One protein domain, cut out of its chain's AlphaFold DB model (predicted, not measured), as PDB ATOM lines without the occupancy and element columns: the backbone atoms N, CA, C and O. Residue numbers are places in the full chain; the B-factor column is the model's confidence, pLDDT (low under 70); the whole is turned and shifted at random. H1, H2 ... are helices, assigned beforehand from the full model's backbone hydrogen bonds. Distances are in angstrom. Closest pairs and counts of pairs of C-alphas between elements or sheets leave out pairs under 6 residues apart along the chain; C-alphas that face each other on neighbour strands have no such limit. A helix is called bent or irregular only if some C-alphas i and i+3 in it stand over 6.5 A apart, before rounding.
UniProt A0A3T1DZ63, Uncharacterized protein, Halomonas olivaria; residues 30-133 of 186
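This is residues 30 to 133 of the 186 residues of an uncharacterized protein of Halomonas olivaria (UniProt A0A3T1DZ63). The longest helix, H4, runs along a rod-like domain and packs with H2 and H3 in an up-and-down bundle of three helices, each running against the one before it in the chain. H5 lengthens the rod past the bundle at the end where H4 finishes, with residues 124 to 129 sticking out, and the little helix H1 lies at the opposite end. The printed part has 104 residues with five named helices, H1 to H5 in order along the chain, and no named strand; the class is all helix. The whole is loose, with a radius of gyration of the C-alphas of 16.1 A, and spans 52 by 24 by 18 A.

H4 is residues 86 to 110, 36.7 A from C-alpha 86 at (-0.584, 25.576, 32.631) to C-alpha 110 at (-2.774, 58.341, 49.119). It is neither bent nor irregular, but only just: C-alphas 103 and 106 are 6.2 A apart. H2 is residues 39 to 54, 22.7 A long, and H3 is residues 59 to 74, 23.2 A long. H3 is also neither bent nor irregular, but only just, with C-alphas 59 and 62 at 6.0 A. H5 is residues 116 to 127, 16.5 A long, ending with C-alpha 127 at (-6.988, 67.790, 35.142). H1 is residues 32 to 35, 5.3 A long.

H4 is the hub, touching three helices. H4 and H2 touch, the C-alphas of Gly 49 and Ala 95 being closest at 4.0 A, and run the same way at a shallow tilt of 34 degrees, only just short of steep. H3 and H4 form a helical hairpin and touch, closest at the C-alphas of Ala 64 and Ser 92, 4.2 A, opposite ways at a steep tilt of 42 degrees. H2 and H3 are also a helical hairpin and touch, closest at the C-alphas of Gly 49 and Ala 63, 5.2 A; they run opposite ways at 35.4 degrees, only just a steep tilt. H5 touches H4 with residues 118 to 122 alone, on residues 103 to 107 of H4; the closest C-alphas, of Thr 107 and Thr 118, are 6.6 A apart, and the two run the same way at a shallow tilt of 26 degrees. H5 and H2 are apart. H1 and H2 meet only through their link. In H2 and H5 every O i to N i+4 pair is within hydrogen-bond range, against 11 of 12 in H3 and 17 of 21 in H4, while H1 is too short for such a pair.

The C-alphas farthest apart, of Glu 79 and Gly 129, are 53.2 A from each other. The printed part has no cut. The link from H3 to H4, 11 residues, is long; the others are tight. The mean pLDDT of the printed part is 91.1, and no printed residue is under 70.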
ATOM      1  N   PRO A  30     -11.238  25.707  29.218       75.38
ATOM      2  CA  PRO A  30     -10.720  24.675  30.106       75.38
ATOM      3  C   PRO A  30     -11.874  23.901  30.743       75.38
ATOM      4  O   PRO A  30     -12.891  24.478  31.139       75.38
ATOM      5  N   ARG A  31     -11.724  22.581  30.856       81.94
ATOM      6  CA  ARG A  31     -12.713  21.737  31.532       81.94
ATOM      7  C   ARG A  31     -12.534  21.878  33.038       81.94
ATOM      8  O   ARG A  31     -11.431  22.096  33.524       81.94
ATOM      9  N   TRP A  32     -13.596  21.653  33.808       77.50
ATOM     10  CA  TRP A  32     -13.534  21.661  35.279       77.50
ATOM     11  C   TRP A  32     -12.471  20.717  35.861       77.50
ATOM     12  O   TRP A  32     -11.904  20.986  36.915       77.50
ATOM     13  N   VAL A  33     -12.162  19.629  35.153       80.56
ATOM     14  CA  VAL A  33     -11.099  18.686  35.531       80.56
ATOM     15  C   VAL A  33      -9.719  19.346  35.488       80.56
ATOM     16  O   VAL A  33      -8.901  19.077  36.364       80.56
ATOM     17  N   ASP A  34      -9.490  20.267  34.549       81.44
ATOM     18  CA  ASP A  34      -8.226  20.998  34.409       81.44
ATOM     19  C   ASP A  34      -8.005  21.982  35.566       81.44
ATOM     20  O   ASP A  34      -6.883  22.404  35.821       81.44
ATOM     21  N   TRP A  35      -9.050  22.342  36.312       81.19
ATOM     22  CA  TRP A  35      -8.931  23.203  37.491       81.19
ATOM     23  C   TRP A  35      -8.562  22.435  38.764       81.19
ATOM     24  O   TRP A  35      -8.157  23.038  39.766       81.19
ATOM     25  N   LYS A  36      -8.687  21.102  38.753       82.56
ATOM     26  CA  LYS A  36      -8.483  20.274  39.942       82.56
ATOM     27  C   LYS A  36      -7.037  20.397  40.435       82.56
ATOM     28  O   LYS A  36      -6.097  20.030  39.745       82.56
ATOM     29  N   GLY A  37      -6.871  20.904  41.658       82.56
ATOM     30  CA  GLY A  37      -5.564  21.073  42.305       82.56
ATOM     31  C   GLY A  37      -4.854  22.405  42.029       82.56
ATOM     32  O   GLY A  37      -3.849  22.679  42.675       82.56
ATOM     33  N   ARG A  38      -5.388  23.267  41.152       89.62
ATOM     34  CA  ARG A  38      -4.746  24.544  40.773       89.62
ATOM     35  C   ARG A  38      -5.214  25.756  41.577       89.62
ATOM     36  O   ARG A  38      -4.565  26.800  41.561       89.62
ATOM     37  N   PHE A  39      -6.299  25.613  42.339       89.88
ATOM     38  CA  PHE A  39      -6.879  26.701  43.134       89.88
ATOM     39  C   PHE A  39      -5.892  27.303  44.150       89.88
ATOM     40  O   PHE A  39      -5.830  28.518  44.300       89.88
ATOM     41  N   GLY A  40      -5.065  26.478  44.801       90.12
ATOM     42  CA  GLY A  40      -4.049  26.977  45.736       90.12
ATOM     43  C   GLY A  40      -2.979  27.836  45.052       90.12
ATOM     44  O   GLY A  40      -2.587  28.874  45.584       90.12
ATOM     45  N   GLY A  41      -2.548  27.438  43.849       92.50
ATOM     46  CA  GLY A  41      -1.629  28.226  43.025       92.50
ATOM     47  C   GLY A  41      -2.249  29.557  42.609       92.50
ATOM     48  O   GLY A  41      -1.626  30.597  42.797       92.50
ATOM     49  N   LEU A  42      -3.507  29.531  42.161       94.50
ATOM     50  CA  LEU A  42      -4.265  30.728  41.799       94.50
ATOM     51  C   LEU A  42      -4.337  31.735  42.953       94.50
ATOM     52  O   LEU A  42      -3.964  32.892  42.777       94.50
ATOM     53  N   VAL A  43      -4.782  31.299  44.137       95.50
ATOM     54  CA  VAL A  43      -4.903  32.176  45.312       95.50
ATOM     55  C   VAL A  43      -3.546  32.765  45.688       95.50
ATOM     56  O   VAL A  43      -3.447  33.963  45.936       95.50
ATOM     57  N   LYS A  44      -2.478  31.956  45.673       95.38
ATOM     58  CA  LYS A  44      -1.121  32.447  45.941       95.38
ATOM     59  C   LYS A  44      -0.702  33.524  44.939       95.38
ATOM     60  O   LYS A  44      -0.191  34.563  45.345       95.38
ATOM     61  N   SER A  45      -0.934  33.297  43.652       96.81
ATOM     62  CA  SER A  45      -0.575  34.235  42.590       96.81
ATOM     63  C   SER A  45      -1.360  35.543  42.663       96.81
ATOM     64  O   SER A  45      -0.764  36.605  42.514       96.81
ATOM     65  N   VAL A  46      -2.655  35.486  42.987       96.81
ATOM     66  CA  VAL A  46      -3.478  36.679  43.252       96.81
ATOM     67  C   VAL A  46      -2.956  37.461  44.460       96.81
ATOM     68  O   VAL A  46      -2.894  38.688  44.431       96.81
ATOM     69  N   SER A  47      -2.550  36.773  45.528       96.19
ATOM     70  CA  SER A  47      -1.963  37.430  46.701       96.19
ATOM     71  C   SER A  47      -0.634  38.109  46.373       96.19
ATOM     72  O   SER A  47      -0.407  39.236  46.806       96.19
ATOM     73  N   ILE A  48       0.225  37.457  45.577       96.44
ATOM     74  CA  ILE A  48       1.482  38.050  45.100       96.44
ATOM     75  C   ILE A  48       1.193  39.299  44.269       96.44
ATOM     76  O   ILE A  48       1.792  40.340  44.521       96.44
ATOM     77  N   GLY A  49       0.269  39.224  43.309       95.69
ATOM     78  CA  GLY A  49      -0.036  40.369  42.459       95.69
ATOM     79  C   GLY A  49      -0.663  41.533  43.222       95.69
ATOM     80  O   GLY A  49      -0.212  42.661  43.051       95.69
ATOM     81  N   ASN A  50      -1.585  41.288  44.155       94.69
ATOM     82  CA  ASN A  50      -2.093  42.344  45.039       94.69
ATOM     83  C   ASN A  50      -0.983  42.977  45.892       94.69
ATOM     84  O   ASN A  50      -0.897  44.199  45.971       94.69
ATOM     85  N   ALA A  51      -0.117  42.163  46.508       94.81
ATOM     86  CA  ALA A  51       0.975  42.662  47.344       94.81
ATOM     87  C   ALA A  51       1.968  43.513  46.542       94.81
ATOM     88  O   ALA A  51       2.382  44.573  47.002       94.81
ATOM     89  N   VAL A  52       2.319  43.072  45.331       94.50
ATOM     90  CA  VAL A  52       3.185  43.837  44.428       94.50
ATOM     91  C   VAL A  52       2.478  45.099  43.941       94.50
ATOM     92  O   VAL A  52       3.112  46.145  43.910       94.50
ATOM     93  N   GLY A  53       1.185  45.033  43.621       92.12
ATOM     94  CA  GLY A  53       0.413  46.178  43.137       92.12
ATOM     95  C   GLY A  53       0.278  47.307  44.157       92.12
ATOM     96  O   GLY A  53       0.259  48.469  43.768       92.12
ATOM     97  N   ILE A  54       0.251  46.994  45.456       93.56
ATOM     98  CA  ILE A  54       0.265  48.018  46.514       93.56
ATOM     99  C   ILE A  54       1.580  48.818  46.505       93.56
ATOM    100  O   ILE A  54       1.607  49.972  46.937       93.56
ATOM    101  N   LEU A  55       2.679  48.223  46.031       93.25
ATOM    102  CA  LEU A  55       3.975  48.890  45.977       93.25
ATOM    103  C   LEU A  55       4.014  49.895  44.812       93.25
ATOM    104  O   LEU A  55       3.752  49.514  43.671       93.25
ATOM    105  N   PRO A  56       4.405  51.156  45.056       90.06
ATOM    106  CA  PRO A  56       4.524  52.151  43.997       90.06
ATOM    107  C   PRO A  56       5.561  51.766  42.937       90.06
ATOM    108  O   PRO A  56       6.700  51.423  43.258       90.06
ATOM    109  N   GLY A  57       5.185  51.880  41.663       84.00
ATOM    110  CA  GLY A  57       6.095  51.780  40.519       84.00
ATOM    111  C   GLY A  57       6.558  50.367  40.143       84.00
ATOM    112  O   GLY A  57       7.418  50.235  39.275       84.00
ATOM    113  N   THR A  58       6.017  49.308  40.753       85.75
ATOM    114  CA  THR A  58       6.415  47.912  40.475       85.75
ATOM    115  C   THR A  58       5.741  47.339  39.229       85.75
ATOM    116  O   THR A  58       6.370  46.591  38.476       85.75
ATOM    117  N   GLY A  59       4.485  47.720  38.984       85.25
ATOM    118  CA  GLY A  59       3.718  47.362  37.794       85.25
ATOM    119  C   GLY A  59       3.421  45.865  37.618       85.25
ATOM    120  O   GLY A  59       3.869  44.988  38.359       85.25
ATOM    121  N   ALA A  60       2.640  45.570  36.579       90.62
ATOM    122  CA  ALA A  60       2.055  44.250  36.360       90.62
ATOM    123  C   ALA A  60       3.075  43.179  35.914       90.62
ATOM    124  O   ALA A  60       3.027  42.030  36.359       90.62
ATOM    125  N   ALA A  61       4.060  43.571  35.098       92.12
ATOM    126  CA  ALA A  61       5.095  42.668  34.590       92.12
ATOM    127  C   ALA A  61       5.948  42.062  35.717       92.12
ATOM    128  O   ALA A  61       6.194  40.856  35.736       92.12
ATOM    129  N   THR A  62       6.357  42.879  36.690       92.81
ATOM    130  CA  THR A  62       7.161  42.430  37.835       92.81
ATOM    131  C   THR A  62       6.405  41.393  38.663       92.81
ATOM    132  O   THR A  62       6.959  40.345  38.998       92.81
ATOM    133  N   ALA A  63       5.121  41.635  38.938       95.06
ATOM    134  CA  ALA A  63       4.279  40.688  39.662       95.06
ATOM    135  C   ALA A  63       4.135  39.352  38.926       95.06
ATOM    136  O   ALA A  63       4.248  38.294  39.549       95.06
ATOM    137  N   ALA A  64       3.931  39.394  37.606       95.94
ATOM    138  CA  ALA A  64       3.837  38.200  36.777       95.94
ATOM    139  C   ALA A  64       5.127  37.368  36.845       95.94
ATOM    140  O   ALA A  64       5.063  36.164  37.090       95.94
ATOM    141  N   PHE A  65       6.302  37.999  36.730       95.62
ATOM    142  CA  PHE A  65       7.588  37.300  36.834       95.62
ATOM    143  C   PHE A  65       7.842  36.706  38.222       95.62
ATOM    144  O   PHE A  65       8.281  35.558  38.321       95.62
ATOM    145  N   ILE A  66       7.547  37.449  39.293       96.44
ATOM    146  CA  ILE A  66       7.700  36.956  40.671       96.44
ATOM    147  C   ILE A  66       6.774  35.759  40.906       96.44
ATOM    148  O   ILE A  66       7.214  34.717  41.390       96.44
ATOM    149  N   SER A  67       5.502  35.886  40.523       97.06
ATOM    150  CA  SER A  67       4.507  34.822  40.655       97.06
ATOM    151  C   SER A  67       4.889  33.583  39.844       97.06
ATOM    152  O   SER A  67       4.822  32.468  40.361       97.06
ATOM    153  N   TYR A  68       5.379  33.759  38.613       96.44
ATOM    154  CA  TYR A  68       5.876  32.669  37.776       96.44
ATOM    155  C   TYR A  68       7.070  31.947  38.407       96.44
ATOM    156  O   TYR A  68       7.101  30.715  38.460       96.44
ATOM    157  N   ALA A  69       8.053  32.700  38.908       95.44
ATOM    158  CA  ALA A  69       9.227  32.140  39.567       95.44
ATOM    159  C   ALA A  69       8.836  31.346  40.821       95.44
ATOM    160  O   ALA A  69       9.343  30.246  41.048       95.44
ATOM    161  N   GLU A  70       7.891  31.863  41.601       95.81
ATOM    162  CA  GLU A  70       7.383  31.213  42.807       95.81
ATOM    163  C   GLU A  70       6.520  29.977  42.488       95.81
ATOM    164  O   GLU A  70       6.631  28.936  43.147       95.81
ATOM    165  N   ALA A  71       5.706  30.021  41.431       94.81
ATOM    166  CA  ALA A  71       4.989  28.853  40.925       94.81
ATOM    167  C   ALA A  71       5.967  27.765  40.471       94.81
ATOM    168  O   ALA A  71       5.874  26.631  40.939       94.81
ATOM    169  N   ARG A  72       6.990  28.116  39.682       94.88
ATOM    170  CA  ARG A  72       8.048  27.183  39.270       94.88
ATOM    171  C   ARG A  72       8.798  26.609  40.468       94.88
ATOM    172  O   ARG A  72       9.091  25.418  40.499       94.88
ATOM    173  N   ARG A  73       9.111  27.428  41.472       93.31
ATOM    174  CA  ARG A  73       9.805  26.987  42.690       93.31
ATOM    175  C   ARG A  73       8.968  26.001  43.498       93.31
ATOM    176  O   ARG A  73       9.519  25.063  44.062       93.31
ATOM    177  N   SER A  74       7.661  26.184  43.573       89.88
ATOM    178  CA  SER A  74       6.773  25.331  44.378       89.88
ATOM    179  C   SER A  74       6.201  24.129  43.618       89.88
ATOM    180  O   SER A  74       5.739  23.179  44.249       89.88
ATOM    181  N   ALA A  75       6.264  24.133  42.284       90.38
ATOM    182  CA  ALA A  75       5.738  23.066  41.445       90.38
ATOM    183  C   ALA A  75       6.531  21.758  41.569       90.38
ATOM    184  O   ALA A  75       7.749  21.756  41.762       90.38
ATOM    185  N   ARG A  76       5.822  20.635  41.398       86.06
ATOM    186  CA  ARG A  76       6.426  19.302  41.230       86.06
ATOM    187  C   ARG A  76       6.917  19.073  39.797       86.06
ATOM    188  O   ARG A  76       7.891  18.361  39.619       86.06
ATOM    189  N   THR A  77       6.282  19.716  38.817       86.94
ATOM    190  CA  THR A  77       6.544  19.628  37.368       86.94
ATOM    191  C   THR A  77       7.433  20.776  36.872       86.94
ATOM    192  O   THR A  77       7.142  21.439  35.874       86.94
ATOM    193  N   ARG A  78       8.522  21.084  37.594       89.12
ATOM    194  CA  ARG A  78       9.362  22.273  37.313       89.12
ATOM    195  C   ARG A  78       9.984  22.251  35.913       89.12
ATOM    196  O   ARG A  78      10.277  23.310  35.362       89.12
ATOM    197  N   GLU A  79      10.191  21.062  35.359       91.00
ATOM    198  CA  GLU A  79      10.756  20.782  34.036       91.00
ATOM    199  C   GLU A  79       9.847  21.163  32.856       91.00
ATOM    200  O   GLU A  79      10.337  21.295  31.726       91.00
ATOM    201  N   ASN A  80       8.550  21.368  33.108       90.12
ATOM    202  CA  ASN A  80       7.576  21.783  32.097       90.12
ATOM    203  C   ASN A  80       7.437  23.312  32.000       90.12
ATOM    204  O   ASN A  80       6.897  23.833  31.019       90.12
ATOM    205  N   PHE A  81       7.935  24.061  32.989       91.38
ATOM    206  CA  PHE A  81       7.920  25.524  32.953       91.38
ATOM    207  C   PHE A  81       8.782  26.025  31.786       91.38
ATOM    208  O   PHE A  81       9.913  25.582  31.596       91.38
ATOM    209  N   GLY A  82       8.235  26.944  30.990       87.12
ATOM    210  CA  GLY A  82       8.824  27.413  29.729       87.12
ATOM    211  C   GLY A  82       8.443  26.572  28.506       87.12
ATOM    212  O   GLY A  82       8.706  26.991  27.387       87.12
ATOM    213  N   LYS A  83       7.772  25.429  28.703       88.00
ATOM    214  CA  LYS A  83       7.261  24.549  27.633       88.00
ATOM    215  C   LYS A  83       5.730  24.572  27.520       88.00
ATOM    216  O   LYS A  83       5.145  23.685  26.911       88.00
ATOM    217  N   GLY A  84       5.083  25.570  28.128       84.31
ATOM    218  CA  GLY A  84       3.624  25.709  28.138       84.31
ATOM    219  C   GLY A  84       2.912  25.046  29.323       84.31
ATOM    220  O   GLY A  84       1.727  24.754  29.212       84.31
ATOM    221  N   GLU A  85       3.600  24.810  30.447       90.69
ATOM    222  CA  GLU A  85       2.963  24.324  31.683       90.69
ATOM    223  C   GLU A  85       1.814  25.255  32.135       90.69
ATOM    224  O   GLU A  85       2.070  26.434  32.419       90.69
ATOM    225  N   PRO A  86       0.566  24.754  32.250       90.25
ATOM    226  CA  PRO A  86      -0.584  25.576  32.631       90.25
ATOM    227  C   PRO A  86      -0.443  26.283  33.980       90.25
ATOM    228  O   PRO A  86      -0.909  27.413  34.115       90.25
ATOM    229  N   ASP A  87       0.222  25.668  34.963       91.81
ATOM    230  CA  ASP A  87       0.430  26.284  36.281       91.81
ATOM    231  C   ASP A  87       1.258  27.575  36.182       91.81
ATOM    232  O   ASP A  87       1.011  28.530  36.918       91.81
ATOM    233  N   GLY A  88       2.199  27.641  35.233       93.19
ATOM    234  CA  GLY A  88       2.965  28.854  34.954       93.19
ATOM    235  C   GLY A  88       2.114  29.954  34.318       93.19
ATOM    236  O   GLY A  88       2.236  31.116  34.698       93.19
ATOM    237  N   ILE A  89       1.216  29.591  33.397       92.50
ATOM    238  CA  ILE A  89       0.305  30.538  32.736       92.50
ATOM    239  C   ILE A  89      -0.670  31.127  33.759       92.50
ATOM    240  O   ILE A  89      -0.806  32.344  33.853       92.50
ATOM    241  N   ILE A  90      -1.297  30.265  34.566       93.62
ATOM    242  CA  ILE A  90      -2.227  30.681  35.620       93.62
ATOM    243  C   ILE A  90      -1.518  31.600  36.612       93.62
ATOM    244  O   ILE A  90      -2.073  32.630  36.984       93.62
ATOM    245  N   ALA A  91      -0.291  31.264  37.016       96.00
ATOM    246  CA  ALA A  91       0.437  32.060  37.988       96.00
ATOM    247  C   ALA A  91       0.772  33.469  37.484       96.00
ATOM    248  O   ALA A  91       0.552  34.445  38.209       96.00
ATOM    249  N   SER A  92       1.289  33.584  36.261       95.38
ATOM    250  CA  SER A  92       1.613  34.878  35.657       95.38
ATOM    251  C   SER A  92       0.364  35.726  35.440       95.38
ATOM    252  O   SER A  92       0.336  36.886  35.841       95.38
ATOM    253  N   GLU A  93      -0.681  35.142  34.849       93.75
ATOM    254  CA  GLU A  93      -1.873  35.881  34.428       93.75
ATOM    255  C   GLU A  93      -2.752  36.291  35.614       93.75
ATOM    256  O   GLU A  93      -3.273  37.405  35.661       93.75
ATOM    257  N   ALA A  94      -2.873  35.427  36.625       95.25
ATOM    258  CA  ALA A  94      -3.609  35.762  37.839       95.25
ATOM    259  C   ALA A  94      -2.921  36.883  38.627       95.25
ATOM    260  O   ALA A  94      -3.593  37.796  39.105       95.25
ATOM    261  N   ALA A  95      -1.588  36.842  38.732       96.50
ATOM    262  CA  ALA A  95      -0.835  37.909  39.377       96.50
ATOM    263  C   ALA A  95      -0.968  39.222  38.601       96.50
ATOM    264  O   ALA A  95      -1.336  40.229  39.202       96.50
ATOM    265  N   ASN A  96      -0.768  39.192  37.279       94.75
ATOM    266  CA  ASN A  96      -0.928  40.340  36.387       94.75
ATOM    267  C   ASN A  96      -2.287  41.037  36.583       94.75
ATOM    268  O   ASN A  96      -2.332  42.222  36.906       94.75
ATOM    269  N   ASN A  97      -3.389  40.287  36.504       92.88
ATOM    270  CA  ASN A  97      -4.731  40.863  36.636       92.88
ATOM    271  C   ASN A  97      -5.047  41.345  38.061       92.88
ATOM    272  O   ASN A  97      -5.785  42.312  38.243       92.88
ATOM    273  N   SER A  98      -4.480  40.711  39.090       93.62
ATOM    274  CA  SER A  98      -4.682  41.153  40.478       93.62
ATOM    275  C   SER A  98      -3.920  42.433  40.847       93.62
ATOM    276  O   SER A  98      -4.372  43.157  41.734       93.62
ATOM    277  N   VAL A  99      -2.820  42.766  40.153       94.69
ATOM    278  CA  VAL A  99      -2.046  43.999  40.411       94.69
ATOM    279  C   VAL A  99      -2.916  45.237  40.293       94.69
ATOM    280  O   VAL A  99      -2.808  46.126  41.130       94.69
ATOM    281  N   THR A 100      -3.808  45.291  39.303       90.50
ATOM    282  CA  THR A 100      -4.659  46.463  39.074       90.50
ATOM    283  C   THR A 100      -5.534  46.774  40.289       90.50
ATOM    284  O   THR A 100      -5.641  47.930  40.689       90.50
ATOM    285  N   GLY A 101      -6.107  45.747  40.925       89.62
ATOM    286  CA  GLY A 101      -6.877  45.917  42.159       89.62
ATOM    287  C   GLY A 101      -6.009  46.423  43.315       89.62
ATOM    288  O   GLY A 101      -6.380  47.384  43.988       89.62
ATOM    289  N   GLY A 102      -4.827  45.825  43.498       91.69
ATOM    290  CA  GLY A 102      -3.864  46.229  44.527       91.69
ATOM    291  C   GLY A 102      -3.331  47.654  44.349       91.69
ATOM    292  O   GLY A 102      -3.213  48.381  45.331       91.69
ATOM    293  N   ALA A 103      -3.073  48.076  43.109       92.88
ATOM    294  CA  ALA A 103      -2.556  49.401  42.766       92.88
ATOM    295  C   ALA A 103      -3.586  50.514  42.961       92.88
ATOM    296  O   ALA A 103      -3.226  51.630  43.342       92.88
ATOM    297  N   LEU A 104      -4.876  50.229  42.756       91.38
ATOM    298  CA  LEU A 104      -5.943  51.214  42.940       91.38
ATOM    299  C   LEU A 104      -6.072  51.677  44.395       91.38
ATOM    300  O   LEU A 104      -6.320  52.855  44.632       91.38
ATOM    301  N   VAL A 105      -5.871  50.794  45.375       90.12
ATOM    302  CA  VAL A 105      -6.058  51.131  46.797       90.12
ATOM    303  C   VAL A 105      -5.155  52.294  47.257       90.12
ATOM    304  O   VAL A 105      -5.701  53.321  47.670       90.12
ATOM    305  N   PRO A 106      -3.810  52.215  47.170       91.06
ATOM    306  CA  PRO A 106      -2.933  53.319  47.563       91.06
ATOM    307  C   PRO A 106      -3.030  54.509  46.605       91.06
ATOM    308  O   PRO A 106      -2.910  55.649  47.047       91.06
ATOM    309  N   THR A 107      -3.316  54.274  45.321       92.25
ATOM    310  CA  THR A 107      -3.513  55.353  44.343       92.25
ATOM    311  C   THR A 107      -4.661  56.260  44.765       92.25
ATOM    312  O   THR A 107      -4.496  57.475  44.836       92.25
ATOM    313  N   MET A 108      -5.816  55.688  45.102       90.50
ATOM    314  CA  MET A 108      -6.993  56.476  45.465       90.50
ATOM    315  C   MET A 108      -6.898  57.023  46.891       90.50
ATOM    316  O   MET A 108      -7.304  58.156  47.136       90.50
ATOM    317  N   ALA A 109      -6.335  56.245  47.823       89.81
ATOM    318  CA  ALA A 109      -6.239  56.634  49.228       89.81
ATOM    319  C   ALA A 109      -5.113  57.639  49.510       89.81
ATOM    320  O   ALA A 109      -5.284  58.519  50.344       89.81
ATOM    321  N   LEU A 110      -3.963  57.524  48.843       91.31
ATOM    322  CA  LEU A 110      -2.774  58.341  49.119       91.31
ATOM    323  C   LEU A 110      -2.381  59.252  47.951       91.31
ATOM    324  O   LEU A 110      -1.529  60.114  48.133       91.31
ATOM    325  N   GLY A 111      -2.978  59.084  46.767       89.94
ATOM    326  CA  GLY A 111      -2.571  59.822  45.568       89.94
ATOM    327  C   GLY A 111      -1.222  59.363  45.007       89.94
ATOM    328  O   GLY A 111      -0.610  60.090  44.231       89.94
ATOM    329  N   ILE A 112      -0.738  58.180  45.408       92.75
ATOM    330  CA  ILE A 112       0.558  57.632  44.988       92.75
ATOM    331  C   ILE A 112       0.308  56.505  43.981       92.75
ATOM    332  O   ILE A 112      -0.285  55.495  44.364       92.75
ATOM    333  N   PRO A 113       0.748  56.637  42.718       90.31
ATOM    334  CA  PRO A 113       0.467  55.639  41.695       90.31
ATOM    335  C   PRO A 113       1.203  54.321  41.956       90.31
ATOM    336  O   PRO A 113       2.406  54.305  42.223       90.31
ATOM    337  N   GLY A 114       0.477  53.210  41.823       86.94
ATOM    338  CA  GLY A 114       1.046  51.856  41.859       86.94
ATOM    339  C   GLY A 114       1.751  51.469  40.553       86.94
ATOM    340  O   GLY A 114       2.739  50.737  40.552       86.94
ATOM    341  N   ASP A 115       1.284  52.005  39.427       89.50
ATOM    342  CA  ASP A 115       1.793  51.727  38.085       89.50
ATOM    343  C   ASP A 115       1.581  52.918  37.127       89.50
ATOM    344  O   ASP A 115       1.068  53.976  37.494       89.50
ATOM    345  N   ALA A 116       1.989  52.759  35.866       90.06
ATOM    346  CA  ALA A 116       1.840  53.807  34.859       90.06
ATOM    347  C   ALA A 116       0.367  54.145  34.551       90.06
ATOM    348  O   ALA A 116       0.046  55.300  34.282       90.06
ATOM    349  N   ILE A 117      -0.538  53.164  34.607       90.12
ATOM    350  CA  ILE A 117      -1.957  53.349  34.268       90.12
ATOM    351  C   ILE A 117      -2.642  54.190  35.351       90.12
ATOM    352  O   ILE A 117      -3.329  55.169  35.058       90.12
ATOM    353  N   THR A 118      -2.398  53.853  36.613       92.31
ATOM    354  CA  THR A 118      -2.872  54.605  37.777       92.31
ATOM    355  C   THR A 118      -2.279  56.014  37.834       92.31
ATOM    356  O   THR A 118      -2.994  56.945  38.196       92.31
ATOM    357  N   ALA A 119      -1.037  56.226  37.382       93.19
ATOM    358  CA  ALA A 119      -0.465  57.569  37.242       93.19
ATOM    359  C   ALA A 119      -1.219  58.431  36.213       93.19
ATOM    360  O   ALA A 119      -1.547  59.585  36.494       93.19
ATOM    361  N   VAL A 120      -1.554  57.868  35.047       93.44
ATOM    362  CA  VAL A 120      -2.371  58.562  34.035       93.44
ATOM    363  C   VAL A 120      -3.772  58.856  34.569       93.44
ATOM    364  O   VAL A 120      -4.310  59.941  34.338       93.44
ATOM    365  N   MET A 121      -4.358  57.932  35.332       92.62
ATOM    366  CA  MET A 121      -5.641  58.154  35.995       92.62
ATOM    367  C   MET A 121      -5.574  59.329  36.986       92.62
ATOM    368  O   MET A 121      -6.420  60.217  36.918       92.62
ATOM    369  N   LEU A 122      -4.555  59.391  37.856       92.88
ATOM    370  CA  LEU A 122      -4.344  60.512  38.785       92.88
ATOM    371  C   LEU A 122      -4.183  61.849  38.051       92.88
ATOM    372  O   LEU A 122      -4.777  62.850  38.457       92.88
ATOM    373  N   ALA A 123      -3.419  61.860  36.954       93.31
ATOM    374  CA  ALA A 123      -3.264  63.039  36.110       93.31
ATOM    375  C   ALA A 123      -4.612  63.473  35.515       93.31
ATOM    376  O   ALA A 123      -4.964  64.648  35.565       93.31
ATOM    377  N   THR A 124      -5.406  62.518  35.027       94.00
ATOM    378  CA  THR A 124      -6.731  62.776  34.446       94.00
ATOM    379  C   THR A 124      -7.698  63.353  35.477       94.00
ATOM    380  O   THR A 124      -8.385  64.328  35.184       94.00
ATOM    381  N   LEU A 125      -7.733  62.800  36.693       92.62
ATOM    382  CA  LEU A 125      -8.563  63.316  37.785       92.62
ATOM    383  C   LEU A 125      -8.148  64.737  38.175       92.62
ATOM    384  O   LEU A 125      -8.995  65.625  38.248       92.62
ATOM    385  N   THR A 126      -6.842  64.970  38.319       92.12
ATOM    386  CA  THR A 126      -6.293  66.298  38.631       92.12
ATOM    387  C   THR A 126      -6.651  67.322  37.550       92.12
ATOM    388  O   THR A 126      -7.058  68.435  37.872       92.12
ATOM    389  N   LEU A 127      -6.576  66.941  36.268       94.75
ATOM    390  CA  LEU A 127      -6.988  67.790  35.142       94.75
ATOM    391  C   LEU A 127      -8.481  68.149  35.175       94.75
ATOM    392  O   LEU A 127      -8.856  69.229  34.728       94.75
ATOM    393  N   HIS A 128      -9.324  67.279  35.733       90.88
ATOM    394  CA  HIS A 128     -10.754  67.534  35.940       90.88
ATOM    395  C   HIS A 128     -11.052  68.251  37.270       90.88
ATOM    396  O   HIS A 128     -12.211  68.357  37.666       90.88
ATOM    397  N   GLY A 129     -10.026  68.745  37.973       89.12
ATOM    398  CA  GLY A 129     -10.172  69.466  39.241       89.12
ATOM    399  C   GLY A 129     -10.423  68.567  40.456       89.12
ATOM    400  O   GLY A 129     -10.793  69.063  41.518       89.12
ATOM    401  N   ILE A 130     -10.227  67.254  40.321       89.75
ATOM    402  CA  ILE A 130     -10.401  66.281  41.399       89.75
ATOM    403  C   ILE A 130      -9.026  65.930  41.956       89.75
ATOM    404  O   ILE A 130      -8.243  65.254  41.293       89.75
ATOM    405  N   THR A 131      -8.745  66.352  43.188       88.06
ATOM    406  CA  THR A 131      -7.480  66.041  43.867       88.06
ATOM    407  C   THR A 131      -7.541  64.649  44.500       88.06
ATOM    408  O   THR A 131      -8.314  64.451  45.444       88.06
ATOM    409  N   PRO A 132      -6.743  63.676  44.030       85.75
ATOM    410  CA  PRO A 132      -6.741  62.340  44.609       85.75
ATOM    411  C   PRO A 132      -6.060  62.299  45.985       85.75
ATOM    412  O   PRO A 132      -5.232  63.153  46.298       85.75
ATOM    413  N   GLY A 133      -6.384  61.294  46.804       87.25
ATOM    414  CA  GLY A 133      -5.820  61.112  48.146       87.25
ATOM    415  C   GLY A 133      -6.889  60.961  49.229       87.25
ATOM    416  O   GLY A 133      -8.065  60.770  48.938       87.25
TER     417      GLY A 133